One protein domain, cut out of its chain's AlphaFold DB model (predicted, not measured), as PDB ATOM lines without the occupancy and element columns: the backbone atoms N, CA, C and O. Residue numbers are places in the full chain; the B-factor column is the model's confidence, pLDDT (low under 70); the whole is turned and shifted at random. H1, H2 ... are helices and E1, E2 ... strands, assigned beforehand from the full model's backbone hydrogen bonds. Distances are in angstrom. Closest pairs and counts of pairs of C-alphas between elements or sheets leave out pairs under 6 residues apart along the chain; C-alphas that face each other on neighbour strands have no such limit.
ATOM      1  N   ILE A  51     153.562 164.816 196.311       87.25
ATOM      2  CA  ILE A  51     152.114 164.735 196.567       87.25
ATOM      3  C   ILE A  51     151.866 164.156 197.963       87.25
ATOM      4  O   ILE A  51     150.999 164.651 198.683       87.25
ATOM      5  N   GLY A  52     152.612 163.128 198.362       82.56
ATOM      6  CA  GLY A  52     152.415 162.452 199.636       82.56
ATOM      7  C   GLY A  52     150.989 161.906 199.797       82.56
ATOM      8  O   GLY A  52     150.304 161.561 198.833       82.56
ATOM      9  N   ALA A  53     150.517 161.826 201.040       74.56
ATOM     10  CA  ALA A  53     149.163 161.378 201.347       74.56
ATOM     11  C   ALA A  53     148.201 162.576 201.441       74.56
ATOM     12  O   ALA A  53     148.064 163.195 202.494       74.56
ATOM     13  N   GLY A  54     147.502 162.896 200.349       81.31
ATOM     14  CA  GLY A  54     146.326 163.768 200.415       81.31
ATOM     15  C   GLY A  54     146.562 165.248 200.113       81.31
ATOM     16  O   GLY A  54     145.839 166.095 200.657       81.31
ATOM     17  N   ARG A  55     147.531 165.576 199.246       88.81
ATOM     18  CA  ARG A  55     147.749 166.955 198.780       88.81
ATOM     19  C   ARG A  55     146.494 167.491 198.065       88.81
ATOM     20  O   ARG A  55     145.890 166.765 197.266       88.81
ATOM     21  N   PRO A  56     146.058 168.728 198.370       89.31
ATOM     22  CA  PRO A  56     144.839 169.291 197.796       89.31
ATOM     23  C   PRO A  56     144.999 169.569 196.300       89.31
ATOM     24  O   PRO A  56     146.086 169.914 195.835       89.31
ATOM     25  N   VAL A  57     143.902 169.421 195.560       89.31
ATOM     26  CA  VAL A  57     143.817 169.677 194.121       89.31
ATOM     27  C   VAL A  57     142.520 170.400 193.757       89.31
ATOM     28  O   VAL A  57     141.424 169.972 194.132       89.31
ATOM     29  N   SER A  58     142.637 171.472 192.975       87.31
ATOM     30  CA  SER A  58     141.508 172.228 192.422       87.31
ATOM     31  C   SER A  58     141.412 172.018 190.913       87.31
ATOM     32  O   SER A  58     142.419 172.103 190.209       87.31
ATOM     33  N   ARG A  59     140.204 171.739 190.410       85.50
ATOM     34  CA  ARG A  59     139.932 171.527 188.982       85.50
ATOM     35  C   ARG A  59     138.631 172.192 188.557       85.50
ATOM     36  O   ARG A  59     137.657 172.111 189.302       85.50
ATOM     37  N   ASP A  60     138.589 172.742 187.354       82.81
ATOM     38  CA  ASP A  60     137.354 173.214 186.729       82.81
ATOM     39  C   ASP A  60     136.809 172.169 185.759       82.81
ATOM     40  O   ASP A  60     137.541 171.573 184.971       82.81
ATOM     41  N   ALA A  61     135.509 171.910 185.857       77.69
ATOM     42  CA  ALA A  61     134.794 171.025 184.955       77.69
ATOM     43  C   ALA A  61     134.221 171.811 183.780       77.69
ATOM     44  O   ALA A  61     133.323 172.642 183.951       77.69
ATOM     45  N   HIS A  62     134.694 171.483 182.584       74.56
ATOM     46  CA  HIS A  62     134.184 171.983 181.321       74.56
ATOM     47  C   HIS A  62     133.348 170.902 180.638       74.56
ATOM     48  O   HIS A  62     133.661 169.712 180.693       74.56
ATOM     49  N   ARG A  63     132.266 171.304 179.969       68.44
ATOM     50  CA  ARG A  63     131.547 170.402 179.064       68.44
ATOM     51  C   ARG A  63     132.231 170.428 177.705       68.44
ATOM     52  O   ARG A  63     132.149 171.429 177.001       68.44
ATOM     53  N   GLY A  64     132.870 169.324 177.345       63.62
ATOM     54  CA  GLY A  64     133.429 169.121 176.019       63.62
ATOM     55  C   GLY A  64     132.345 168.930 174.942       63.62
ATOM     56  O   GLY A  64     131.175 168.677 175.259       63.62
ATOM     57  N   PRO A  65     132.726 168.983 173.652       49.94
ATOM     58  CA  PRO A  65     131.818 168.973 172.494       49.94
ATOM     59  C   PRO A  65     130.949 167.708 172.326       49.94
ATOM     60  O   PRO A  65     130.054 167.681 171.486       49.94
ATOM     61  N   HIS A  66     131.150 166.672 173.146       58.75
ATOM     62  CA  HIS A  66     130.356 165.434 173.139       58.75
ATOM     63  C   HIS A  66     129.679 165.139 174.485       58.75
ATOM     64  O   HIS A  66     129.373 163.991 174.794       58.75
ATOM     65  N   GLY A  67     129.496 166.159 175.331       60.47
ATOM     66  CA  GLY A  67     128.913 165.993 176.667       60.47
ATOM     67  C   GLY A  67     129.831 165.281 177.668       60.47
ATOM     68  O   GLY A  67     129.421 165.039 178.802       60.47
ATOM     69  N   ARG A  68     131.073 164.968 177.271       63.16
ATOM     70  CA  ARG A  68     132.123 164.497 178.176       63.16
ATOM     71  C   ARG A  68     132.591 165.664 179.038       63.16
ATOM     72  O   ARG A  68     132.768 166.774 178.546       63.16
ATOM     73  N   GLU A  69     132.739 165.409 180.328       71.12
ATOM     74  CA  GLU A  69     133.275 166.387 181.263       71.12
ATOM     75  C   GLU A  69     134.807 166.365 181.192       71.12
ATOM     76  O   GLU A  69     135.420 165.341 181.500       71.12
ATOM     77  N   ASP A  70     135.402 167.483 180.786       74.44
ATOM     78  CA  ASP A  70     136.846 167.689 180.763       74.44
ATOM     79  C   ASP A  70     137.247 168.480 182.009       74.44
ATOM     80  O   ASP A  70     136.709 169.551 182.288       74.44
ATOM     81  N   LEU A  71     138.174 167.928 182.792       77.31
ATOM     82  CA  LEU A  71     138.650 168.551 184.024       77.31
ATOM     83  C   LEU A  71     139.968 169.275 183.762       77.31
ATOM     84  O   LEU A  71     140.984 168.630 183.504       77.31
ATOM     85  N   VAL A  72     139.955 170.599 183.880       80.81
ATOM     86  CA  VAL A  72     141.142 171.453 183.779       80.81
ATOM     87  C   VAL A  72     141.738 171.632 185.166       80.81
ATOM     88  O   VAL A  72     141.035 171.962 186.119       80.81
ATOM     89  N   LEU A  73     143.034 171.375 185.303       83.69
ATOM     90  CA  LEU A  73     143.746 171.547 186.562       83.69
ATOM     91  C   LEU A  73     144.027 173.028 186.834       83.69
ATOM     92  O   LEU A  73     144.604 173.700 185.990       83.69
ATOM     93  N   LEU A  74     143.676 173.497 188.033       81.44
ATOM     94  CA  LEU A  74     143.909 174.879 188.469       81.44
ATOM     95  C   LEU A  74     145.046 175.003 189.487       81.44
ATOM     96  O   LEU A  74     145.704 176.033 189.564       81.44
ATOM     97  N   GLY A  75     145.255 173.976 190.312       84.44
ATOM     98  CA  GLY A  75     146.257 174.005 191.377       84.44
ATOM     99  C   GLY A  75     146.438 172.647 192.044       84.44
ATOM    100  O   GLY A  75     145.472 171.889 192.179       84.44
ATOM    101  N   ILE A  76     147.670 172.354 192.469       85.56
ATOM    102  CA  ILE A  76     148.035 171.182 193.278       85.56
ATOM    103  C   ILE A  76     148.911 171.666 194.433       85.56
ATOM    104  O   ILE A  76     149.936 172.294 194.212       85.56
ATOM    105  N   GLY A  77     148.543 171.351 195.672       81.56
ATOM    106  CA  GLY A  77     149.252 171.837 196.864       81.56
ATOM    107  C   GLY A  77     148.491 172.903 197.639       81.56
ATOM    108  O   GLY A  77     148.684 173.013 198.847       81.56
ATOM    109  N   ARG A  78     147.536 173.581 196.998       81.31
ATOM    110  CA  ARG A  78     146.618 174.522 197.649       81.31
ATOM    111  C   ARG A  78     145.218 174.477 197.044       81.31
ATOM    112  O   ARG A  78     145.027 174.033 195.913       81.31
ATOM    113  N   TRP A  79     144.245 174.977 197.798       83.88
ATOM    114  CA  TRP A  79     142.913 175.256 197.276       83.88
ATOM    115  C   TRP A  79     142.917 176.597 196.550       83.88
ATOM    116  O   TRP A  79     143.170 177.621 197.170       83.88
ATOM    117  N   VAL A  80     142.622 176.581 195.253       80.38
ATOM    118  CA  VAL A  80     142.321 177.800 194.485       80.38
ATOM    119  C   VAL A  80     140.944 178.317 194.903       80.38
ATOM    120  O   VAL A  80     139.975 177.554 194.836       80.38
ATOM    121  N   GLY A  81     140.873 179.565 195.368       73.56
ATOM    122  CA  GLY A  81     139.640 180.190 195.860       73.56
ATOM    123  C   GLY A  81     138.596 180.363 194.755       73.56
ATOM    124  O   GLY A  81     138.949 180.449 193.589       73.56
ATOM    125  N   ASP A  82     137.306 180.409 195.090       69.75
ATOM    126  CA  ASP A  82     136.211 180.428 194.098       69.75
ATOM    127  C   ASP A  82     136.269 181.617 193.121       69.75
ATOM    128  O   ASP A  82     135.914 181.461 191.954       69.75
ATOM    129  N   ASP A  83     136.725 182.779 193.594       67.88
ATOM    130  CA  ASP A  83     136.814 184.018 192.809       67.88
ATOM    131  C   ASP A  83     138.201 184.206 192.165       67.88
ATOM    132  O   ASP A  83     138.429 185.161 191.423       67.88
ATOM    133  N   GLU A  84     139.137 183.287 192.430       68.12
ATOM    134  CA  GLU A  84     140.437 183.271 191.770       68.12
ATOM    135  C   GLU A  84     140.264 182.715 190.354       68.12
ATOM    136  O   GLU A  84     139.946 181.533 190.148       68.12
ATOM    137  N   VAL A  85     140.482 183.590 189.375       64.06
ATOM    138  CA  VAL A  85     140.786 183.207 187.999       64.06
ATOM    139  C   VAL A  85     142.289 182.927 187.970       64.06
ATOM    140  O   VAL A  85     143.067 183.845 188.225       64.06
ATOM    141  N   PRO A  86     142.728 181.677 187.758       61.22
ATOM    142  CA  PRO A  86     144.150 181.404 187.654       61.22
ATOM    143  C   PRO A  86     144.687 182.031 186.365       61.22
ATOM    144  O   PRO A  86     144.477 181.515 185.269       61.22
ATOM    145  N   ASP A  87     145.387 183.152 186.510       54.62
ATOM    146  CA  ASP A  87     146.147 183.791 185.440       54.62
ATOM    147  C   ASP A  87     147.483 183.050 185.263       54.62
ATOM    148  O   ASP A  87     148.531 183.503 185.719       54.62
ATOM    149  N   GLY A  88     147.451 181.863 184.647       60.88
ATOM    150  CA  GLY A  88     148.664 181.111 184.307       60.88
ATOM    151  C   GLY A  88     148.618 179.608 184.605       60.88
ATOM    152  O   GLY A  88     147.550 179.057 184.882       60.88
ATOM    153  N   PRO A  89     149.771 178.916 184.498       59.47
ATOM    154  CA  PRO A  89     149.876 177.502 184.842       59.47
ATOM    155  C   PRO A  89     149.558 177.275 186.327       59.47
ATOM    156  O   PRO A  89     149.665 178.186 187.145       59.47
ATOM    157  N   ALA A  90     149.157 176.047 186.668       61.81
ATOM    158  CA  ALA A  90     148.816 175.678 188.039       61.81
ATOM    159  C   ALA A  90     149.939 176.072 189.018       61.81
ATOM    160  O   ALA A  90     151.095 175.709 188.799       61.81
ATOM    161  N   ASP A  91     149.589 176.769 190.104       64.38
ATOM    162  CA  ASP A  91     150.552 177.155 191.142       64.38
ATOM    163  C   ASP A  91     151.045 175.905 191.879       64.38
ATOM    164  O   ASP A  91     150.323 175.323 192.697       64.38
ATOM    165  N   THR A  92     152.235 175.440 191.503       67.06
ATOM    166  CA  THR A  92     152.871 174.238 192.040       67.06
ATOM    167  C   THR A  92     154.387 174.430 192.067       67.06
ATOM    168  O   THR A  92     154.953 174.978 191.125       67.06
ATOM    169  N   ASP A  93     155.063 173.888 193.083       72.44
ATOM    170  CA  ASP A  93     156.537 173.848 193.149       72.44
ATOM    171  C   ASP A  93     157.160 172.857 192.140       72.44
ATOM    172  O   ASP A  93     158.342 172.522 192.225       72.44
ATOM    173  N   PHE A  94     156.353 172.298 191.233       78.06
ATOM    174  CA  PHE A  94     156.724 171.179 190.380       78.06
ATOM    175  C   PHE A  94     156.261 171.457 188.945       78.06
ATOM    176  O   PHE A  94     155.112 171.217 188.600       78.06
ATOM    177  N   GLU A  95     157.171 171.950 188.104       78.31
ATOM    178  CA  GLU A  95     156.884 172.543 186.781       78.31
ATOM    179  C   GLU A  95     155.957 171.700 185.875       78.31
ATOM    180  O   GLU A  95     155.101 172.248 185.186       78.31
ATOM    181  N   ASP A  96     156.036 170.366 185.958       82.81
ATOM    182  CA  ASP A  96     155.259 169.432 185.125       82.81
ATOM    183  C   ASP A  96     154.094 168.751 185.873       82.81
ATOM    184  O   ASP A  96     153.582 167.709 185.445       82.81
ATOM    185  N   ALA A  97     153.671 169.291 187.022       85.94
ATOM    186  CA  ALA A  97     152.730 168.630 187.931       85.94
ATOM    187  C   ALA A  97     151.416 168.213 187.255       85.94
ATOM    188  O   ALA A  97     150.857 167.161 187.568       85.94
ATOM    189  N   ALA A  98     150.924 169.027 186.319       83.69
ATOM    190  CA  ALA A  98     149.702 168.743 185.577       83.69
ATOM    191  C   ALA A  98     149.823 167.479 184.714       83.69
ATOM    192  O   ALA A  98     148.937 166.621 184.743       83.69
ATOM    193  N   GLU A  99     150.926 167.349 183.972       84.75
ATOM    194  CA  GLU A  99     151.174 166.212 183.086       84.75
ATOM    195  C   GLU A  99     151.389 164.933 183.900       84.75
ATOM    196  O   GLU A  99     150.757 163.909 183.623       84.75
ATOM    197  N   LEU A 100     152.201 165.004 184.959       90.50
ATOM    198  CA  LEU A 100     152.476 163.865 185.836       90.50
ATOM    199  C   LEU A 100     151.224 163.402 186.584       90.50
ATOM    200  O   LEU A 100     150.951 162.202 186.641       90.50
ATOM    201  N   LEU A 101     150.405 164.327 187.096       89.94
ATOM    202  CA  LEU A 101     149.133 163.969 187.721       89.94
ATOM    203  C   LEU A 101     148.198 163.298 186.712       89.94
ATOM    204  O   LEU A 101     147.558 162.298 187.041       89.94
ATOM    205  N   ALA A 102     148.132 163.804 185.481       87.38
ATOM    206  CA  ALA A 102     147.307 163.205 184.444       87.38
ATOM    207  C   ALA A 102     147.794 161.793 184.066       87.38
ATOM    208  O   ALA A 102     146.962 160.905 183.892       87.38
ATOM    209  N   ILE A 103     149.110 161.556 183.989       89.06
ATOM    210  CA  ILE A 103     149.699 160.218 183.798       89.06
ATOM    211  C   ILE A 103     149.262 159.271 184.923       89.06
ATOM    212  O   ILE A 103     148.769 158.172 184.663       89.06
ATOM    213  N   LEU A 104     149.416 159.698 186.178       91.88
ATOM    214  CA  LEU A 104     149.138 158.863 187.346       91.88
ATOM    215  C   LEU A 104     147.643 158.566 187.524       91.88
ATOM    216  O   LEU A 104     147.294 157.469 187.966       91.88
ATOM    217  N   LEU A 105     146.764 159.515 187.187       89.75
ATOM    218  CA  LEU A 105     145.311 159.325 187.219       89.75
ATOM    219  C   LEU A 105     144.845 158.348 186.134       89.75
ATOM    220  O   LEU A 105     144.107 157.417 186.441       89.75
ATOM    221  N   GLU A 106     145.303 158.520 184.890       86.56
ATOM    222  CA  GLU A 106     144.974 157.609 183.776       86.56
ATOM    223  C   GLU A 106     145.521 156.198 184.030       86.56
ATOM    224  O   GLU A 106     144.866 155.195 183.749       86.56
ATOM    225  N   GLY A 107     146.710 156.107 184.634       85.50
ATOM    226  CA  GLY A 107     147.311 154.847 185.060       85.50
ATOM    227  C   GLY A 107     146.645 154.195 186.278       85.50
ATOM    228  O   GLY A 107     147.008 153.073 186.644       85.50
ATOM    229  N   GLY A 108     145.705 154.882 186.940       87.62
ATOM    230  CA  GLY A 108     145.079 154.417 188.178       87.62
ATOM    231  C   GLY A 108     146.080 154.207 189.319       87.62
ATOM    232  O   GLY A 108     145.885 153.327 190.157       87.62
ATOM    233  N   VAL A 109     147.184 154.959 189.323       90.00
ATOM    234  CA  VAL A 109     148.198 154.952 190.393       90.00
ATOM    235  C   VAL A 109     147.725 155.815 191.559       90.00
ATOM    236  O   VAL A 109     147.860 155.435 192.722       90.00
ATOM    237  N   VAL A 110     147.103 156.948 191.239       91.12
ATOM    238  CA  VAL A 110     146.466 157.857 192.195       91.12
ATOM    239  C   VAL A 110     145.002 158.065 191.827       91.12
ATOM    240  O   VAL A 110     144.574 157.778 190.708       91.12
ATOM    241  N   ARG A 111     144.221 158.576 192.772       90.69
ATOM    242  CA  ARG A 111     142.838 159.014 192.570       90.69
ATOM    243  C   ARG A 111     142.605 160.331 193.295       90.69
ATOM    244  O   ARG A 111     143.334 160.670 194.223       90.69
ATOM    245  N   VAL A 112     141.572 161.061 192.880       89.12
ATOM    246  CA  VAL A 112     141.130 162.261 193.595       89.12
ATOM    247  C   VAL A 112     139.908 161.921 194.435       89.12
ATOM    248  O   VAL A 112     138.846 161.624 193.889       89.12
ATOM    249  N   GLU A 113     140.055 161.983 195.753       87.25
ATOM    250  CA  GLU A 113     138.936 161.934 196.689       87.25
ATOM    251  C   GLU A 113     138.290 163.312 196.764       87.25
ATOM    252  O   GLU A 113     138.914 164.282 197.189       87.25
ATOM    253  N   ALA A 114     137.053 163.419 196.287       72.12
ATOM    254  CA  ALA A 114     136.353 164.691 196.225       72.12
ATOM    255  C   ALA A 114     135.848 165.114 197.613       72.12
ATOM    256  O   ALA A 114     134.909 164.523 198.148       72.12
ATOM    257  N   GLU A 115     136.392 166.206 198.146       67.50
ATOM    258  CA  GLU A 115     135.733 166.999 199.184       67.50
ATOM    259  C   GLU A 115     134.816 167.984 198.452       67.50
ATOM    260  O   GLU A 115     135.201 169.082 198.051       67.50
ATOM    261  N   THR A 116     133.596 167.541 198.152       57.75
ATOM    262  CA  THR A 116     132.731 168.290 197.237       57.75
ATOM    263  C   THR A 116     132.190 169.556 197.915       57.75
ATOM    264  O   THR A 116     131.226 169.488 198.674       57.75
ATOM    265  N   ARG A 117     132.727 170.730 197.569       54.03
ATOM    266  CA  ARG A 117     132.000 172.008 197.657       54.03
ATOM    267  C   ARG A 117     131.513 172.374 196.258       54.03
ATOM    268  O   ARG A 117     132.308 172.692 195.385       54.03
ATOM    269  N   ARG A 118     130.202 172.259 196.014       51.06
ATOM    270  CA  ARG A 118     129.575 172.743 194.774       51.06
ATOM    271  C   ARG A 118     129.164 174.195 194.977       51.06
ATOM    272  O   ARG A 118     128.254 174.446 195.763       51.06
ATOM    273  N   ARG A 119     129.729 175.121 194.206       53.38
ATOM    274  CA  ARG A 119     129.117 176.434 193.981       53.38
ATOM    275  C   ARG A 119     128.892 176.635 192.486       53.38
ATOM    276  O   ARG A 119     129.716 176.247 191.669       53.38
ATOM    277  N   ARG A 120     127.715 177.161 192.145       49.97
ATOM    278  CA  ARG A 120     127.330 177.557 190.788       49.97
ATOM    279  C   ARG A 120     127.721 179.022 190.601       49.97
ATOM    280  O   ARG A 120     127.045 179.882 191.159       49.97
ATOM    281  N   SER A 121     128.741 179.306 189.802       52.00
ATOM    282  CA  SER A 121     128.576 180.375 188.812       52.00
ATOM    283  C   SER A 121     127.939 179.726 187.574       52.00
ATOM    284  O   SER A 121     127.969 178.501 187.436       52.00
ATOM    285  N   ALA A 122     127.247 180.491 186.736       54.16
ATOM    286  CA  ALA A 122     126.333 179.942 185.731       54.16
ATOM    287  C   ALA A 122     126.993 179.048 184.653       54.16
ATOM    288  O   ALA A 122     126.266 178.396 183.907       54.16
ATOM    289  N   GLU A 123     128.330 178.961 184.589       59.09
ATOM    290  CA  GLU A 123     129.036 178.353 183.451       59.09
ATOM    291  C   GLU A 123     130.129 177.322 183.804       59.09
ATOM    292  O   GLU A 123     130.382 176.440 182.986       59.09
ATOM    293  N   VAL A 124     130.727 177.334 185.008       65.69
ATOM    294  CA  VAL A 124     131.836 176.418 185.367       65.69
ATOM    295  C   VAL A 124     131.621 175.788 186.744       65.69
ATOM    296  O   VAL A 124     131.280 176.467 187.713       65.69
ATOM    297  N   GLN A 125     131.815 174.467 186.846       75.75
ATOM    298  CA  GLN A 125     131.769 173.749 188.123       75.75
ATOM    299  C   GLN A 125     133.188 173.490 188.638       75.75
ATOM    300  O   GLN A 125     133.863 172.576 188.165       75.75
ATOM    301  N   ARG A 126     133.597 174.230 189.673       80.25
ATOM    302  CA  ARG A 126     134.850 173.975 190.390       80.25
ATOM    303  C   ARG A 126     134.729 172.754 191.299       80.25
ATOM    304  O   ARG A 126     133.712 172.547 191.970       80.25
ATOM    305  N   ARG A 127     135.758 171.908 191.294       82.81
ATOM    306  CA  ARG A 127     135.864 170.682 192.091       82.81
ATOM    307  C   ARG A 127     137.157 170.682 192.886       82.81
ATOM    308  O   ARG A 127     138.249 170.754 192.323       82.81
ATOM    309  N   HIS A 128     137.006 170.496 194.187       86.69
ATOM    310  CA  HIS A 128     138.094 170.326 195.134       86.69
ATOM    311  C   HIS A 128     138.185 168.860 195.554       86.69
ATOM    312  O   HIS A 128     137.175 168.170 195.711       86.69
ATOM    313  N   GLY A 129     139.402 168.363 195.708       89.00
ATOM    314  CA  GLY A 129     139.644 167.054 196.285       89.00
ATOM    315  C   GLY A 129     141.079 166.875 196.740       89.00
ATOM    316  O   GLY A 129     141.908 167.770 196.605       89.00
ATOM    317  N   ARG A 130     141.370 165.705 197.288       90.94
ATOM    318  CA  ARG A 130     142.712 165.318 197.709       90.94
ATOM    319  C   ARG A 130     143.231 164.236 196.789       90.94
ATOM    320  O   ARG A 130     142.509 163.288 196.481       90.94
ATOM    321  N   VAL A 131     144.470 164.382 196.337       90.88
ATOM    322  CA  VAL A 131     145.143 163.325 195.586       90.88
ATOM    323  C   VAL A 131     145.643 162.294 196.586       90.88
ATOM    324  O   VAL A 131     146.418 162.617 197.484       90.88
ATOM    325  N   VAL A 132     145.184 161.059 196.437       89.50
ATOM    326  CA  VAL A 132     145.582 159.936 197.287       89.50
ATOM    327  C   VAL A 132     146.036 158.765 196.420       89.50
ATOM    328  O   VAL A 132     145.540 158.609 195.295       89.50
ATOM    329  N   PRO A 133     146.944 157.907 196.912       87.38
ATOM    330  CA  PRO A 133     147.242 156.645 196.250       87.38
ATOM    331  C   PRO A 133     145.961 155.846 195.989       87.38
ATOM    332  O   PRO A 133     145.096 155.712 196.856       87.38
ATOM    333  N   ALA A 134     145.833 155.281 194.789       85.44
ATOM    334  CA  ALA A 134     144.726 154.376 194.490       85.44
ATOM    335  C   ALA A 134     144.858 153.065 195.286       85.44
ATOM    336  O   ALA A 134     143.857 152.452 195.649       85.44
ATOM    337  N   SER A 135     146.095 152.654 195.579       81.69
ATOM    338  CA  SER A 135     146.429 151.510 196.424       81.69
ATOM    339  C   SER A 135     147.791 151.732 197.078       81.69
ATOM    340  O   SER A 135     148.815 151.721 196.394       81.69
ATOM    341  N   GLU A 136     147.817 151.897 198.402       75.94
ATOM    342  CA  GLU A 136     149.082 151.969 199.145       75.94
ATOM    343  C   GLU A 136     149.884 150.672 199.029       75.94
ATOM    344  O   GLU A 136     151.106 150.701 198.921       75.94
ATOM    345  N   GLU A 137     149.198 149.526 198.995       71.81
ATOM    346  CA  GLU A 137     149.841 148.222 198.856       71.81
ATOM    347  C   GLU A 137     150.649 148.137 197.556       71.81
ATOM    348  O   GLU A 137     151.784 147.673 197.574       71.81
ATOM    349  N   ARG A 138     150.108 148.641 196.434       71.88
ATOM    350  CA  ARG A 138     150.790 148.618 195.129       71.88
ATOM    351  C   ARG A 138     152.110 149.395 195.151       71.88
ATOM    352  O   ARG A 138     153.065 148.945 194.524       71.88
ATOM    353  N   LEU A 139     152.160 150.514 195.871       73.81
ATOM    354  CA  LEU A 139     153.356 151.353 195.984       73.81
ATOM    355  C   LEU A 139     154.403 150.774 196.946       73.81
ATOM    356  O   LEU A 139     155.577 151.092 196.819       73.81
ATOM    357  N   ARG A 140     154.004 149.892 197.875       78.38
ATOM    358  CA  ARG A 140     154.908 149.237 198.841       78.38
ATOM    359  C   ARG A 140     155.479 147.901 198.354       78.38
ATOM    360  O   ARG A 140     156.234 147.259 199.082       78.38
ATOM    361  N   ARG A 141     155.096 147.431 197.163       77.19
ATOM    362  CA  ARG A 141     155.569 146.144 196.634       77.19
ATOM    363  C   ARG A 141     157.059 146.201 196.288       77.19
ATOM    364  O   ARG A 141     157.521 147.223 195.780       77.19
TER     365      ARG A 141
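This is residues 51 to 141 of the 278 residues of an uncharacterized protein of Spinactinospora alkalitolerans (UniProt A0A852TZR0). A single, strongly twisted and curled sheet of four strands makes the body of this domain, and the helix H1 packs over one face of it. The tiny helix H2 lies beyond the end of E4 near the last printed residue, and the link from E3 to E4 reaches out at the opposite end of the longest axis. The printed part has 91 residues, with E1, E2, H1, E3, E4 and H2 in that order along the chain; the sheet order is E2, E1, E4, E3, antiparallel throughout. The class is mixed, helices and strands, with 45 of the 91 residues, under half, in named elements. The whole is compact, with a radius of gyration of the C-alphas of 13.6 A, and spans 46 by 30 by 23 A, only just elongated.

Start at E1, residues 55 to 63, an inner strand, which forms a hairpin with the edge strand E2, residues 69 to 76; look there for N 60 and O 72, 2.8 A apart. On its other side E1 has E4, residues 125 to 133, antiparallel at 138 degrees, with N 59 and O 127 2.9 A apart. E4 forms a hairpin with the edge strand E3, residues 110 to 114, where N 113 and O 130 are 2.9 A apart. Next find H1, residues 97 to 106, on the sheet at a height of 7.5 A, which gives two layers, a helix on one face of a sheet. It lies only just over E3, with 3 of its C-alphas falling on that strand, and runs slantwise to the strands, at 43 degrees to E3 on the local plane. Its closest C-alphas to E3 are those of Leu 104 and Val 110, 5.6 A apart; to E2, those of Ala 98 and Leu 73, 6.7 A apart. H2, residues 136 to 139, is not on the sheet and is apart from H1. In H1 every O i to N i+4 pair is within hydrogen-bond range; H2 is too short for such a pair, and its one O i to N i+3 pair is within range.

Find C-alpha 55 at (147.749, 166.955, 198.780); from there E1 runs 25.8 A to Arg 63. E2 is 19.6 A long. H1 begins with C-alpha 97 at (152.730, 168.630, 187.931) and covers 14.1 A. E3 measures 12.9 A and E4 24.5 A. H2, 5.4 A, ends with C-alpha 139 at (153.356, 151.353, 195.984).

The C-alphas farthest apart are those of Ala 122 and Arg 141, 46.0 A. The printed part has no cut. The long link is residues 77 to 96, between E2 and H1. Mean pLDDT of the printed part is 76.3; look for values under 70 at residues 63 to 68, 82 to 92 and 115 to 124.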